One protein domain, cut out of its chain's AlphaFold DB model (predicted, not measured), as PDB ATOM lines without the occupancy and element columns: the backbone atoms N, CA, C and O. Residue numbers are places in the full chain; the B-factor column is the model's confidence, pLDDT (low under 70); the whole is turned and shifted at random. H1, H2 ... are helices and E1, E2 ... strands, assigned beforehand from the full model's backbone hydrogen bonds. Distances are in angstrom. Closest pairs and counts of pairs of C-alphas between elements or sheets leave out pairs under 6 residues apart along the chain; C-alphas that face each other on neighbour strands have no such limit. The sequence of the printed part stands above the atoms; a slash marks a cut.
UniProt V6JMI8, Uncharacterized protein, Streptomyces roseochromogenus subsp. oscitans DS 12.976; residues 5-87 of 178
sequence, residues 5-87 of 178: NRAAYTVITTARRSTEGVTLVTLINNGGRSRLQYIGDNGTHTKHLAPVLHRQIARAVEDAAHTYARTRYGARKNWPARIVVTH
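AT A GLANCE: This is residues 5 to 87 of the 178 residues of an uncharacterized protein of Streptomyces roseochromogenus subsp. oscitans DS 12.976 (UniProt V6JMI8). Two helices, H1 and H2, lie side by side over one face of a three-stranded sheet, crossing its strands in two layers. The 83 printed residues run H1, E1, E2, H2, E3, a mixed class; the antiparallel sheet has the order E2, E1, E3. The whole is compact, with radius of gyration of the C-alphas 12.0 A and spans of 35 by 23 by 22 A.

HOW THE PARTS SIT: H1, residues 5 to 16, touches H2, residues 55 to 73, at a shallow tilt of 16 degrees, opposite ways; look at their closest C-alphas, Ala 7 and Tyr 68, 4.8 A apart. In the hairpin of E1, residues 24 to 29, and E2, residues 34 to 40, find N 26 and O 38 within hydrogen-bond range at 2.8 A. Beside E1, E3, residues 82 to 86, has N 85 2.8 A from O 25. E2, H2 and E3 form a split strand-helix-strand unit, two same-way strands with E1 between them; its crossover is left-handed. Every O i to N i+4 pair is within range in H1 and H2.

IN THESE COORDINATES: Find C-alpha 5 at (29.213, 29.982, -30.280), where H1 begins its 16.5 A. E1 spans 16.5 A, E2 18.1 A, H2 26.3 A; E3, 13.1 A, ends at C-alpha 86, (36.123, 34.990, -33.649).

THE WHOLE: The printed part has no cut. The link E2 to H2 is long, 14 residues; pLDDT is under 70 at residues 31, 39 to 40 and 42 to 53.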
ATOM      1  N   ASN A   5      29.413  29.358 -28.975       87.31
ATOM      2  CA  ASN A   5      29.213  29.982 -30.280       87.31
ATOM      3  C   ASN A   5      28.306  31.219 -30.170       87.31
ATOM      4  O   ASN A   5      28.695  32.317 -30.565       87.31
ATOM      5  N   ARG A   6      27.170  31.108 -29.468       86.50
ATOM      6  CA  ARG A   6      26.304  32.256 -29.161       86.50
ATOM      7  C   ARG A   6      27.012  33.357 -28.376       86.50
ATOM      8  O   ARG A   6      26.815  34.549 -28.639       86.50
ATOM      9  N   ALA A   7      27.829  32.982 -27.400       89.19
ATOM     10  CA  ALA A   7      28.612  33.951 -26.651       89.19
ATOM     11  C   ALA A   7      29.640  34.660 -27.556       89.19
ATOM     12  O   ALA A   7      29.760  35.882 -27.484       89.19
ATOM     13  N   ALA A   8      30.302  33.941 -28.470       90.06
ATOM     14  CA  ALA A   8      31.210  34.527 -29.457       90.06
ATOM     15  C   ALA A   8      30.486  35.474 -30.431       90.06
ATOM     16  O   ALA A   8      30.952  36.593 -30.652       90.06
ATOM     17  N   TYR A   9      29.305  35.097 -30.931       88.94
ATOM     18  CA  TYR A   9      28.455  35.980 -31.737       88.94
ATOM     19  C   TYR A   9      28.139  37.283 -31.005       88.94
ATOM     20  O   TYR A   9      28.217  38.367 -31.583       88.94
ATOM     21  N   THR A  10      27.814  37.197 -29.714       89.00
ATOM     22  CA  THR A  10      27.475  38.362 -28.886       89.00
ATOM     23  C   THR A  10      28.672  39.303 -28.742       89.00
ATOM     24  O   THR A  10      28.510  40.519 -28.856       89.00
ATOM     25  N   VAL A  11      29.883  38.763 -28.570       90.38
ATOM     26  CA  VAL A  11      31.131  39.547 -28.543       90.38
ATOM     27  C   VAL A  11      31.322  40.310 -29.853       90.38
ATOM     28  O   VAL A  11      31.457  41.535 -29.835       90.38
ATOM     29  N   ILE A  12      31.287  39.608 -30.989       89.88
ATOM     30  CA  ILE A  12      31.540  40.208 -32.305       89.88
ATOM     31  C   ILE A  12      30.451  41.223 -32.677       89.88
ATOM     32  O   ILE A  12      30.761  42.332 -33.105       89.88
ATOM     33  N   THR A  13      29.173  40.901 -32.476       87.12
ATOM     34  CA  THR A  13      28.069  41.828 -32.788       87.12
ATOM     35  C   THR A  13      28.054  43.065 -31.898       87.12
ATOM     36  O   THR A  13      27.740  44.153 -32.380       87.12
ATOM     37  N   THR A  14      28.438  42.941 -30.625       88.38
ATOM     38  CA  THR A  14      28.585  44.099 -29.733       88.38
ATOM     39  C   THR A  14      29.750  44.978 -30.177       88.38
ATOM     40  O   THR A  14      29.600  46.197 -30.239       88.38
ATOM     41  N   ALA A  15      30.880  44.380 -30.564       85.44
ATOM     42  CA  ALA A  15      32.034  45.117 -31.076       85.44
ATOM     43  C   ALA A  15      31.717  45.859 -32.387       85.44
ATOM     44  O   ALA A  15      32.109  47.019 -32.555       85.44
ATOM     45  N   ARG A  16      30.902  45.252 -33.261       84.25
ATOM     46  CA  ARG A  16      30.418  45.872 -34.506       84.25
ATOM     47  C   ARG A  16      29.609  47.153 -34.306       84.25
ATOM     48  O   ARG A  16      29.529  47.953 -35.229       84.25
ATOM     49  N   ARG A  17      29.057  47.400 -33.110       81.31
ATOM     50  CA  ARG A  17      28.374  48.670 -32.793       81.31
ATOM     51  C   ARG A  17      29.321  49.869 -32.759       81.31
ATOM     52  O   ARG A  17      28.856  50.993 -32.889       81.31
ATOM     53  N   SER A  18      30.620  49.647 -32.545       74.94
ATOM     54  CA  SER A  18      31.622  50.719 -32.545       74.94
ATOM     55  C   SER A  18      32.553  50.688 -33.749       74.94
ATOM     56  O   SER A  18      33.145  51.714 -34.077       74.94
ATOM     57  N   THR A  19      32.784  49.527 -34.353       72.50
ATOM     58  CA  THR A  19      33.685  49.397 -35.499       72.50
ATOM     59  C   THR A  19      33.061  48.425 -36.480       72.50
ATOM     60  O   THR A  19      32.930  47.237 -36.194       72.50
ATOM     61  N   GLU A  20      32.630  48.935 -37.625       73.81
ATOM     62  CA  GLU A  20      32.106  48.093 -38.691       73.81
ATOM     63  C   GLU A  20      33.190  47.116 -39.181       73.81
ATOM     64  O   GLU A  20      34.380  47.417 -39.130       73.81
ATOM     65  N   GLY A  21      32.790  45.915 -39.606       73.00
ATOM     66  CA  GLY A  21      33.723  44.919 -40.144       73.00
ATOM     67  C   GLY A  21      34.501  44.099 -39.110       73.00
ATOM     68  O   GLY A  21      35.269  43.228 -39.499       73.00
ATOM     69  N   VAL A  22      34.282  44.293 -37.804       81.50
ATOM     70  CA  VAL A  22      34.941  43.464 -36.777       81.50
ATOM     71  C   VAL A  22      34.607  41.983 -36.971       81.50
ATOM     72  O   VAL A  22      33.435  41.591 -37.030       81.50
ATOM     73  N   THR A  23      35.647  41.157 -37.010       85.12
ATOM     74  CA  THR A  23      35.564  39.687 -37.028       85.12
ATOM     75  C   THR A  23      36.351  39.048 -35.889       85.12
ATOM     76  O   THR A  23      36.225  37.844 -35.665       85.12
ATOM     77  N   LEU A  24      37.151  39.837 -35.164       86.88
ATOM     78  CA  LEU A  24      38.050  39.360 -34.127       86.88
ATOM     79  C   LEU A  24      38.080  40.308 -32.924       86.88
ATOM     80  O   LEU A  24      38.212  41.526 -33.056       86.88
ATOM     81  N   VAL A  25      38.024  39.725 -31.728       86.69
ATOM     82  CA  VAL A  25      38.236  40.418 -30.452       86.69
ATOM     83  C   VAL A  25      39.271  39.654 -29.630       86.69
ATOM     84  O   VAL A  25      39.164  38.444 -29.460       86.69
ATOM     85  N   THR A  26      40.278  40.349 -29.100       88.19
ATOM     86  CA  THR A  26      41.281  39.778 -28.188       88.19
ATOM     87  C   THR A  26      41.121  40.347 -26.785       88.19
ATOM     88  O   THR A  26      41.122  41.566 -26.586       88.19
ATOM     89  N   LEU A  27      41.058  39.450 -25.807       88.81
ATOM     90  CA  LEU A  27      41.081  39.743 -24.379       88.81
ATOM     91  C   LEU A  27      42.378  39.194 -23.771       88.81
ATOM     92  O   LEU A  27      42.764  38.056 -24.044       88.81
ATOM     93  N   ILE A  28      43.021  39.981 -22.912       87.75
ATOM     94  CA  ILE A  28      44.135  39.518 -22.077       87.75
ATOM     95  C   ILE A  28      43.623  39.264 -20.664       87.75
ATOM     96  O   ILE A  28      42.915  40.100 -20.101       87.75
ATOM     97  N   ASN A  29      43.983  38.117 -20.091       87.50
ATOM     98  CA  ASN A  29      43.690  37.734 -18.714       87.50
ATOM     99  C   ASN A  29      44.985  37.674 -17.895       87.50
ATOM    100  O   ASN A  29      45.830  36.814 -18.119       87.50
ATOM    101  N   ASN A  30      45.100  38.541 -16.891       84.44
ATOM    102  CA  ASN A  30      46.270  38.664 -16.020       84.44
ATOM    103  C   ASN A  30      46.016  38.043 -14.633       84.44
ATOM    104  O   ASN A  30      46.323  38.656 -13.615       84.44
ATOM    105  N   GLY A  31      45.349  36.885 -14.561       68.19
ATOM    106  CA  GLY A  31      45.162  36.131 -13.308       68.19
ATOM    107  C   GLY A  31      44.230  36.754 -12.253       68.19
ATOM    108  O   GLY A  31      44.002  36.157 -11.209       68.19
ATOM    109  N   GLY A  32      43.637  37.919 -12.523       70.62
ATOM    110  CA  GLY A  32      42.716  38.607 -11.600       70.62
ATOM    111  C   GLY A  32      42.044  39.839 -12.203       70.62
ATOM    112  O   GLY A  32      40.941  40.217 -11.814       70.62
ATOM    113  N   ARG A  33      42.668  40.420 -13.231       77.12
ATOM    114  CA  ARG A  33      42.078  41.438 -14.104       77.12
ATOM    115  C   ARG A  33      42.115  40.955 -15.541       77.12
ATOM    116  O   ARG A  33      42.975  40.161 -15.915       77.12
ATOM    117  N   SER A  34      41.171  41.420 -16.334       76.12
ATOM    118  CA  SER A  34      41.134  41.200 -17.772       76.12
ATOM    119  C   SER A  34      40.971  42.548 -18.441       76.12
ATOM    120  O   SER A  34      40.460  43.485 -17.834       76.12
ATOM    121  N   ARG A  35      41.503  42.672 -19.649       79.06
ATOM    122  CA  ARG A  35      41.405  43.906 -20.418       79.06
ATOM    123  C   ARG A  35      41.235  43.566 -21.881       79.06
ATOM    124  O   ARG A  35      41.942  42.710 -22.418       79.06
ATOM    125  N   LEU A  36      40.304  44.262 -22.515       78.69
ATOM    126  CA  LEU A  36      40.161  44.271 -23.959       78.69
ATOM    127  C   LEU A  36      41.459  44.809 -24.582       78.69
ATOM    128  O   LEU A  36      41.863  45.935 -24.291       78.69
ATOM    129  N   GLN A  37      42.122  43.993 -25.399       77.44
ATOM    130  CA  GLN A  37      43.387  44.362 -26.035       77.44
ATOM    131  C   GLN A  37      43.180  44.818 -27.476       77.44
ATOM    132  O   GLN A  37      43.765  45.818 -27.882       77.44
ATOM    133  N   TYR A  38      42.372  44.087 -28.248       70.06
ATOM    134  CA  TYR A  38      42.211  44.336 -29.679       70.06
ATOM    135  C   TYR A  38      40.784  44.055 -30.138       70.06
ATOM    136  O   TYR A  38      40.175  43.069 -29.725       70.06
ATOM    137  N   ILE A  39      40.278  44.920 -31.009       68.31
ATOM    138  CA  ILE A  39      39.034  44.754 -31.754       68.31
ATOM    139  C   ILE A  39      39.379  45.074 -33.206       68.31
ATOM    140  O   ILE A  39      39.846  46.181 -33.469       68.31
ATOM    141  N   GLY A  40      39.151  44.137 -34.122       69.94
ATOM    142  CA  GLY A  40      39.383  44.389 -35.540       69.94
ATOM    143  C   GLY A  40      39.017  43.231 -36.453       69.94
ATOM    144  O   GLY A  40      38.183  42.390 -36.105       69.94
ATOM    145  N   ASP A  41      39.618  43.211 -37.636       70.75
ATOM    146  CA  ASP A  41      39.495  42.114 -38.591       70.75
ATOM    147  C   ASP A  41      40.731  41.184 -38.515       70.75
ATOM    148  O   ASP A  41      41.700  41.460 -37.799       70.75
ATOM    149  N   ASN A  42      40.666  40.038 -39.196       61.53
ATOM    150  CA  ASN A  42      41.677  38.976 -39.127       61.53
ATOM    151  C   ASN A  42      42.930  39.234 -39.999       61.53
ATOM    152  O   ASN A  42      43.742  38.321 -40.147       61.53
ATOM    153  N   GLY A  43      43.092  40.419 -40.606       50.09
ATOM    154  CA  GLY A  43      44.163  40.653 -41.589       50.09
ATOM    155  C   GLY A  43      44.585  42.103 -41.857       50.09
ATOM    156  O   GLY A  43      45.576  42.319 -42.546       50.09
ATOM    157  N   THR A  44      43.913  43.101 -41.301       45.38
ATOM    158  CA  THR A  44      44.136  44.517 -41.578       45.38
ATOM    159  C   THR A  44      43.724  45.364 -40.379       45.38
ATOM    160  O   THR A  44      42.720  45.133 -39.713       45.38
ATOM    161  N   HIS A  45      44.531  46.382 -40.084       46.62
ATOM    162  CA  HIS A  45      44.196  47.400 -39.097       46.62
ATOM    163  C   HIS A  45      42.821  48.001 -39.421       46.62
ATOM    164  O   HIS A  45      42.692  48.816 -40.335       46.62
ATOM    165  N   THR A  46      41.788  47.618 -38.670       48.00
ATOM    166  CA  THR A  46      40.470  48.238 -38.794       48.00
ATOM    167  C   THR A  46      40.597  49.700 -38.415       48.00
ATOM    168  O   THR A  46      40.893  50.048 -37.270       48.00
ATOM    169  N   LYS A  47      40.391  50.557 -39.413       46.28
ATOM    170  CA  LYS A  47      40.326  52.008 -39.286       46.28
ATOM    171  C   LYS A  47      39.260  52.331 -38.239       46.28
ATOM    172  O   LYS A  47      38.070  52.129 -38.469       46.28
ATOM    173  N   HIS A  48      39.693  52.774 -37.066       43.06
ATOM    174  CA  HIS A  48      38.797  53.221 -36.012       43.06
ATOM    175  C   HIS A  48      37.874  54.322 -36.569       43.06
ATOM    176  O   HIS A  48      38.345  55.412 -36.881       43.06
ATOM    177  N   LEU A  49      36.566  54.055 -36.700       45.31
ATOM    178  CA  LEU A  49      35.565  55.069 -37.089       45.31
ATOM    179  C   LEU A  49      35.452  56.201 -36.046       45.31
ATOM    180  O   LEU A  49      34.964  57.282 -36.353       45.31
ATOM    181  N   ALA A  50      35.975  55.977 -34.836       44.19
ATOM    182  CA  ALA A  50      36.283  56.997 -33.844       44.19
ATOM    183  C   ALA A  50      37.577  56.600 -33.109       44.19
ATOM    184  O   ALA A  50      37.680  55.441 -32.710       44.19
ATOM    185  N   PRO A  51      38.542  57.512 -32.874       51.59
ATOM    186  CA  PRO A  51      39.867  57.190 -32.320       51.59
ATOM    187  C   PRO A  51      39.838  56.542 -30.923       51.59
ATOM    188  O   PRO A  51      40.858  56.038 -30.459       51.59
ATOM    189  N   VAL A  52      38.680  56.519 -30.258       60.00
ATOM    190  CA  VAL A  52      38.463  55.844 -28.980       60.00
ATOM    191  C   VAL A  52      37.090  55.177 -29.000       60.00
ATOM    192  O   VAL A  52      36.073  55.824 -29.247       60.00
ATOM    193  N   LEU A  53      37.055  53.876 -28.713       62.94
ATOM    194  CA  LEU A  53      35.814  53.128 -28.552       62.94
ATOM    195  C   LEU A  53      35.005  53.736 -27.399       62.94
ATOM    196  O   LEU A  53      35.539  53.915 -26.300       62.94
ATOM    197  N   HIS A  54      33.730  54.061 -27.626       73.56
ATOM    198  CA  HIS A  54      32.906  54.677 -26.585       73.56
ATOM    199  C   HIS A  54      32.920  53.798 -25.325       73.56
ATOM    200  O   HIS A  54      32.658  52.594 -25.401       73.56
ATOM    201  N   ARG A  55      33.229  54.381 -24.158       77.44
ATOM    202  CA  ARG A  55      33.531  53.639 -22.917       77.44
ATOM    203  C   ARG A  55      32.454  52.612 -22.547       77.44
ATOM    204  O   ARG A  55      32.774  51.536 -22.049       77.44
ATOM    205  N   GLN A  56      31.187  52.930 -22.811       80.81
ATOM    206  CA  GLN A  56      30.070  52.011 -22.572       80.81
ATOM    207  C   GLN A  56      30.089  50.797 -23.510       80.81
ATOM    208  O   GLN A  56      29.841  49.683 -23.059       80.81
ATOM    209  N   ILE A  57      30.429  50.987 -24.790       80.06
ATOM    210  CA  ILE A  57      30.546  49.882 -25.748       80.06
ATOM    211  C   ILE A  57      31.749  49.012 -25.376       80.06
ATOM    212  O   ILE A  57      31.637  47.794 -25.404       80.06
ATOM    213  N   ALA A  58      32.863  49.610 -24.937       81.44
ATOM    214  CA  ALA A  58      34.059  48.864 -24.533       81.44
ATOM    215  C   ALA A  58      33.748  47.922 -23.373       81.44
ATOM    216  O   ALA A  58      34.083  46.741 -23.423       81.44
ATOM    217  N   ARG A  59      33.030  48.440 -22.371       85.38
ATOM    218  CA  ARG A  59      32.566  47.652 -21.233       85.38
ATOM    219  C   ARG A  59      31.601  46.549 -21.659       85.38
ATOM    220  O   ARG A  59      31.761  45.420 -21.222       85.38
ATOM    221  N   ALA A  60      30.663  46.841 -22.560       88.06
ATOM    222  CA  ALA A  60      29.740  45.835 -23.079       88.06
ATOM    223  C   ALA A  60      30.464  44.710 -23.845       88.06
ATOM    224  O   ALA A  60      30.121  43.541 -23.683       88.06
ATOM    225  N   VAL A  61      31.485  45.039 -24.647       88.75
ATOM    226  CA  VAL A  61      32.314  44.034 -25.333       88.75
ATOM    227  C   VAL A  61      33.111  43.211 -24.322       88.75
ATOM    228  O   VAL A  61      33.186  41.993 -24.457       88.75
ATOM    229  N   GLU A  62      33.681  43.846 -23.300       89.94
ATOM    230  CA  GLU A  62      34.420  43.158 -22.238       89.94
ATOM    231  C   GLU A  62      33.518  42.202 -21.439       89.94
ATOM    232  O   GLU A  62      33.871  41.039 -21.240       89.94
ATOM    233  N   ASP A  63      32.319  42.641 -21.058       90.88
ATOM    234  CA  ASP A  63      31.332  41.813 -20.359       90.88
ATOM    235  C   ASP A  63      30.865  40.629 -21.223       90.88
ATOM    236  O   ASP A  63      30.754  39.497 -20.736       90.88
ATOM    237  N   ALA A  64      30.662  40.849 -22.527       91.12
ATOM    238  CA  ALA A  64      30.379  39.776 -23.479       91.12
ATOM    239  C   ALA A  64      31.561  38.794 -23.592       91.12
ATOM    240  O   ALA A  64      31.355  37.579 -23.580       91.12
ATOM    241  N   ALA A  65      32.800  39.295 -23.639       91.38
ATOM    242  CA  ALA A  65      34.006  38.471 -23.728       91.38
ATOM    243  C   ALA A  65      34.222  37.642 -22.455       91.38
ATOM    244  O   ALA A  65      34.638  36.486 -22.531       91.38
ATOM    245  N   HIS A  66      33.870  38.180 -21.285       92.12
ATOM    246  CA  HIS A  66      33.850  37.421 -20.036       92.12
ATOM    247  C   HIS A  66      32.805  36.318 -20.055       92.12
ATOM    248  O   HIS A  66      33.095  35.209 -19.615       92.12
ATOM    249  N   THR A  67      31.607  36.596 -20.562       92.69
ATOM    250  CA  THR A  67      30.572  35.570 -20.720       92.69
ATOM    251  C   THR A  67      31.057  34.454 -21.641       92.69
ATOM    252  O   THR A  67      30.995  33.292 -21.247       92.69
ATOM    253  N   TYR A  68      31.664  34.785 -22.785       93.31
ATOM    254  CA  TYR A  68      32.309  33.798 -23.657       93.31
ATOM    255  C   TYR A  68      33.375  32.977 -22.923       93.31
ATOM    256  O   TYR A  68      33.345  31.749 -22.971       93.31
ATOM    257  N   ALA A  69      34.283  33.632 -22.199       92.25
ATOM    258  CA  ALA A  69      35.361  32.953 -21.490       92.25
ATOM    259  C   ALA A  69      34.840  32.011 -20.390       92.25
ATOM    260  O   ALA A  69      35.331  30.888 -20.269       92.25
ATOM    261  N   ARG A  70      33.805  32.419 -19.637       93.00
ATOM    262  CA  ARG A  70      33.121  31.548 -18.661       93.00
ATOM    263  C   ARG A  70      32.502  30.338 -19.344       93.00
ATOM    264  O   ARG A  70      32.706  29.221 -18.887       93.00
ATOM    265  N   THR A  71      31.784  30.551 -20.442       91.12
ATOM    266  CA  THR A  71      31.125  29.467 -21.174       91.12
ATOM    267  C   THR A  71      32.133  28.500 -21.800       91.12
ATOM    268  O   THR A  71      31.907  27.295 -21.795       91.12
ATOM    269  N   ARG A  72      33.260  28.996 -22.328       93.62
ATOM    270  CA  ARG A  72      34.240  28.186 -23.072       93.62
ATOM    271  C   ARG A  72      35.281  27.492 -22.193       93.62
ATOM    272  O   ARG A  72      35.703  26.388 -22.543       93.62
ATOM    273  N   TYR A  73      35.721  28.147 -21.119       92.31
ATOM    274  CA  TYR A  73      36.840  27.710 -20.268       92.31
ATOM    275  C   TYR A  73      36.442  27.492 -18.797       92.31
ATOM    276  O   TYR A  73      37.257  27.033 -17.995       92.31
ATOM    277  N   GLY A  74      35.202  27.813 -18.416       90.88
ATOM    278  CA  GLY A  74      34.703  27.648 -17.053       90.88
ATOM    279  C   GLY A  74      35.234  28.710 -16.088       90.88
ATOM    280  O   GLY A  74      35.202  29.914 -16.362       90.88
ATOM    281  N   ALA A  75      35.696  28.264 -14.917       90.19
ATOM    282  CA  ALA A  75      36.178  29.145 -13.856       90.19
ATOM    283  C   ALA A  75      37.365  30.010 -14.311       90.19
ATOM    284  O   ALA A  75      38.253  29.557 -15.029       90.19
ATOM    285  N   ARG A  76      37.423  31.251 -13.816       88.00
ATOM    286  CA  ARG A  76      38.391  32.268 -14.258       88.00
ATOM    287  C   ARG A  76      39.860  31.855 -14.131       88.00
ATOM    288  O   ARG A  76      40.673  32.234 -14.966       88.00
ATOM    289  N   LYS A  77      40.197  31.058 -13.114       88.19
ATOM    290  CA  LYS A  77      41.555  30.525 -12.905       88.19
ATOM    291  C   LYS A  77      42.050  29.627 -14.049       88.19
ATOM    292  O   LYS A  77      43.250  29.460 -14.198       88.19
ATOM    293  N   ASN A  78      41.134  29.084 -14.853       90.88
ATOM    294  CA  ASN A  78      41.441  28.200 -15.978       90.88
ATOM    295  C   ASN A  78      41.516  28.952 -17.317       90.88
ATOM    296  O   ASN A  78      41.730  28.337 -18.358       90.88
ATOM    297  N   TRP A  79      41.268  30.264 -17.328       92.44
ATOM    298  CA  TRP A  79      41.263  31.039 -18.563       92.44
ATOM    299  C   TRP A  79      42.689  31.223 -19.091       92.44
ATOM    300  O   TRP A  79      43.569  31.606 -18.312       92.44
ATOM    301  N   PRO A  80      42.928  31.046 -20.402       91.88
ATOM    302  CA  PRO A  80      44.240  31.298 -20.981       91.88
ATOM    303  C   PRO A  80      44.609  32.784 -20.875       91.88
ATOM    304  O   PRO A  80      43.738  33.657 -20.818       91.88
ATOM    305  N   ALA A  81      45.912  33.078 -20.879       89.44
ATOM    306  CA  ALA A  81      46.425  34.448 -20.774       89.44
ATOM    307  C   ALA A  81      45.953  35.346 -21.931       89.44
ATOM    308  O   ALA A  81      45.711  36.537 -21.739       89.44
ATOM    309  N   ARG A  82      45.779  34.763 -23.121       89.62
ATOM    310  CA  ARG A  82      45.226  35.424 -24.304       89.62
ATOM    311  C   ARG A  82      44.018  34.644 -24.802       89.62
ATOM    312  O   ARG A  82      44.134  33.467 -25.133       89.62
ATOM    313  N   ILE A  83      42.875  35.315 -24.880       90.56
ATOM    314  CA  ILE A  83      41.633  34.774 -25.430       90.56
ATOM    315  C   ILE A  83      41.351  35.513 -26.728       90.56
ATOM    316  O   ILE A  83      41.190  36.734 -26.732       90.56
ATOM    317  N   VAL A  84      41.294  34.765 -27.825       90.50
ATOM    318  CA  VAL A  84      40.914  35.281 -29.140       90.50
ATOM    319  C   VAL A  84      39.511  34.779 -29.442       90.50
ATOM    320  O   VAL A  84      39.265  33.576 -29.452       90.50
ATOM    321  N   VAL A  85      38.593  35.710 -29.665       90.56
ATOM    322  CA  VAL A  85      37.205  35.435 -30.019       90.56
ATOM    323  C   VAL A  85      37.016  35.786 -31.484       90.56
ATOM    324  O   VAL A  85      37.275  36.916 -31.892       90.56
ATOM    325  N   THR A  86      36.550  34.815 -32.259       89.69
ATOM    326  CA  THR A  86      36.123  34.990 -33.649       89.69
ATOM    327  C   THR A  86      34.724  34.409 -33.807       89.69
ATOM    328  O   THR A  86      34.306  33.563 -33.015       89.69
ATOM    329  N   HIS A  87      33.981  34.905 -34.793       85.69
ATOM    330  CA  HIS A  87      32.675  34.365 -35.152       85.69
ATOM    331  C   HIS A  87      32.372  34.711 -36.615       85.69
ATOM    332  O   HIS A  87      32.518  35.869 -37.015       85.69
TER     333      HIS A  87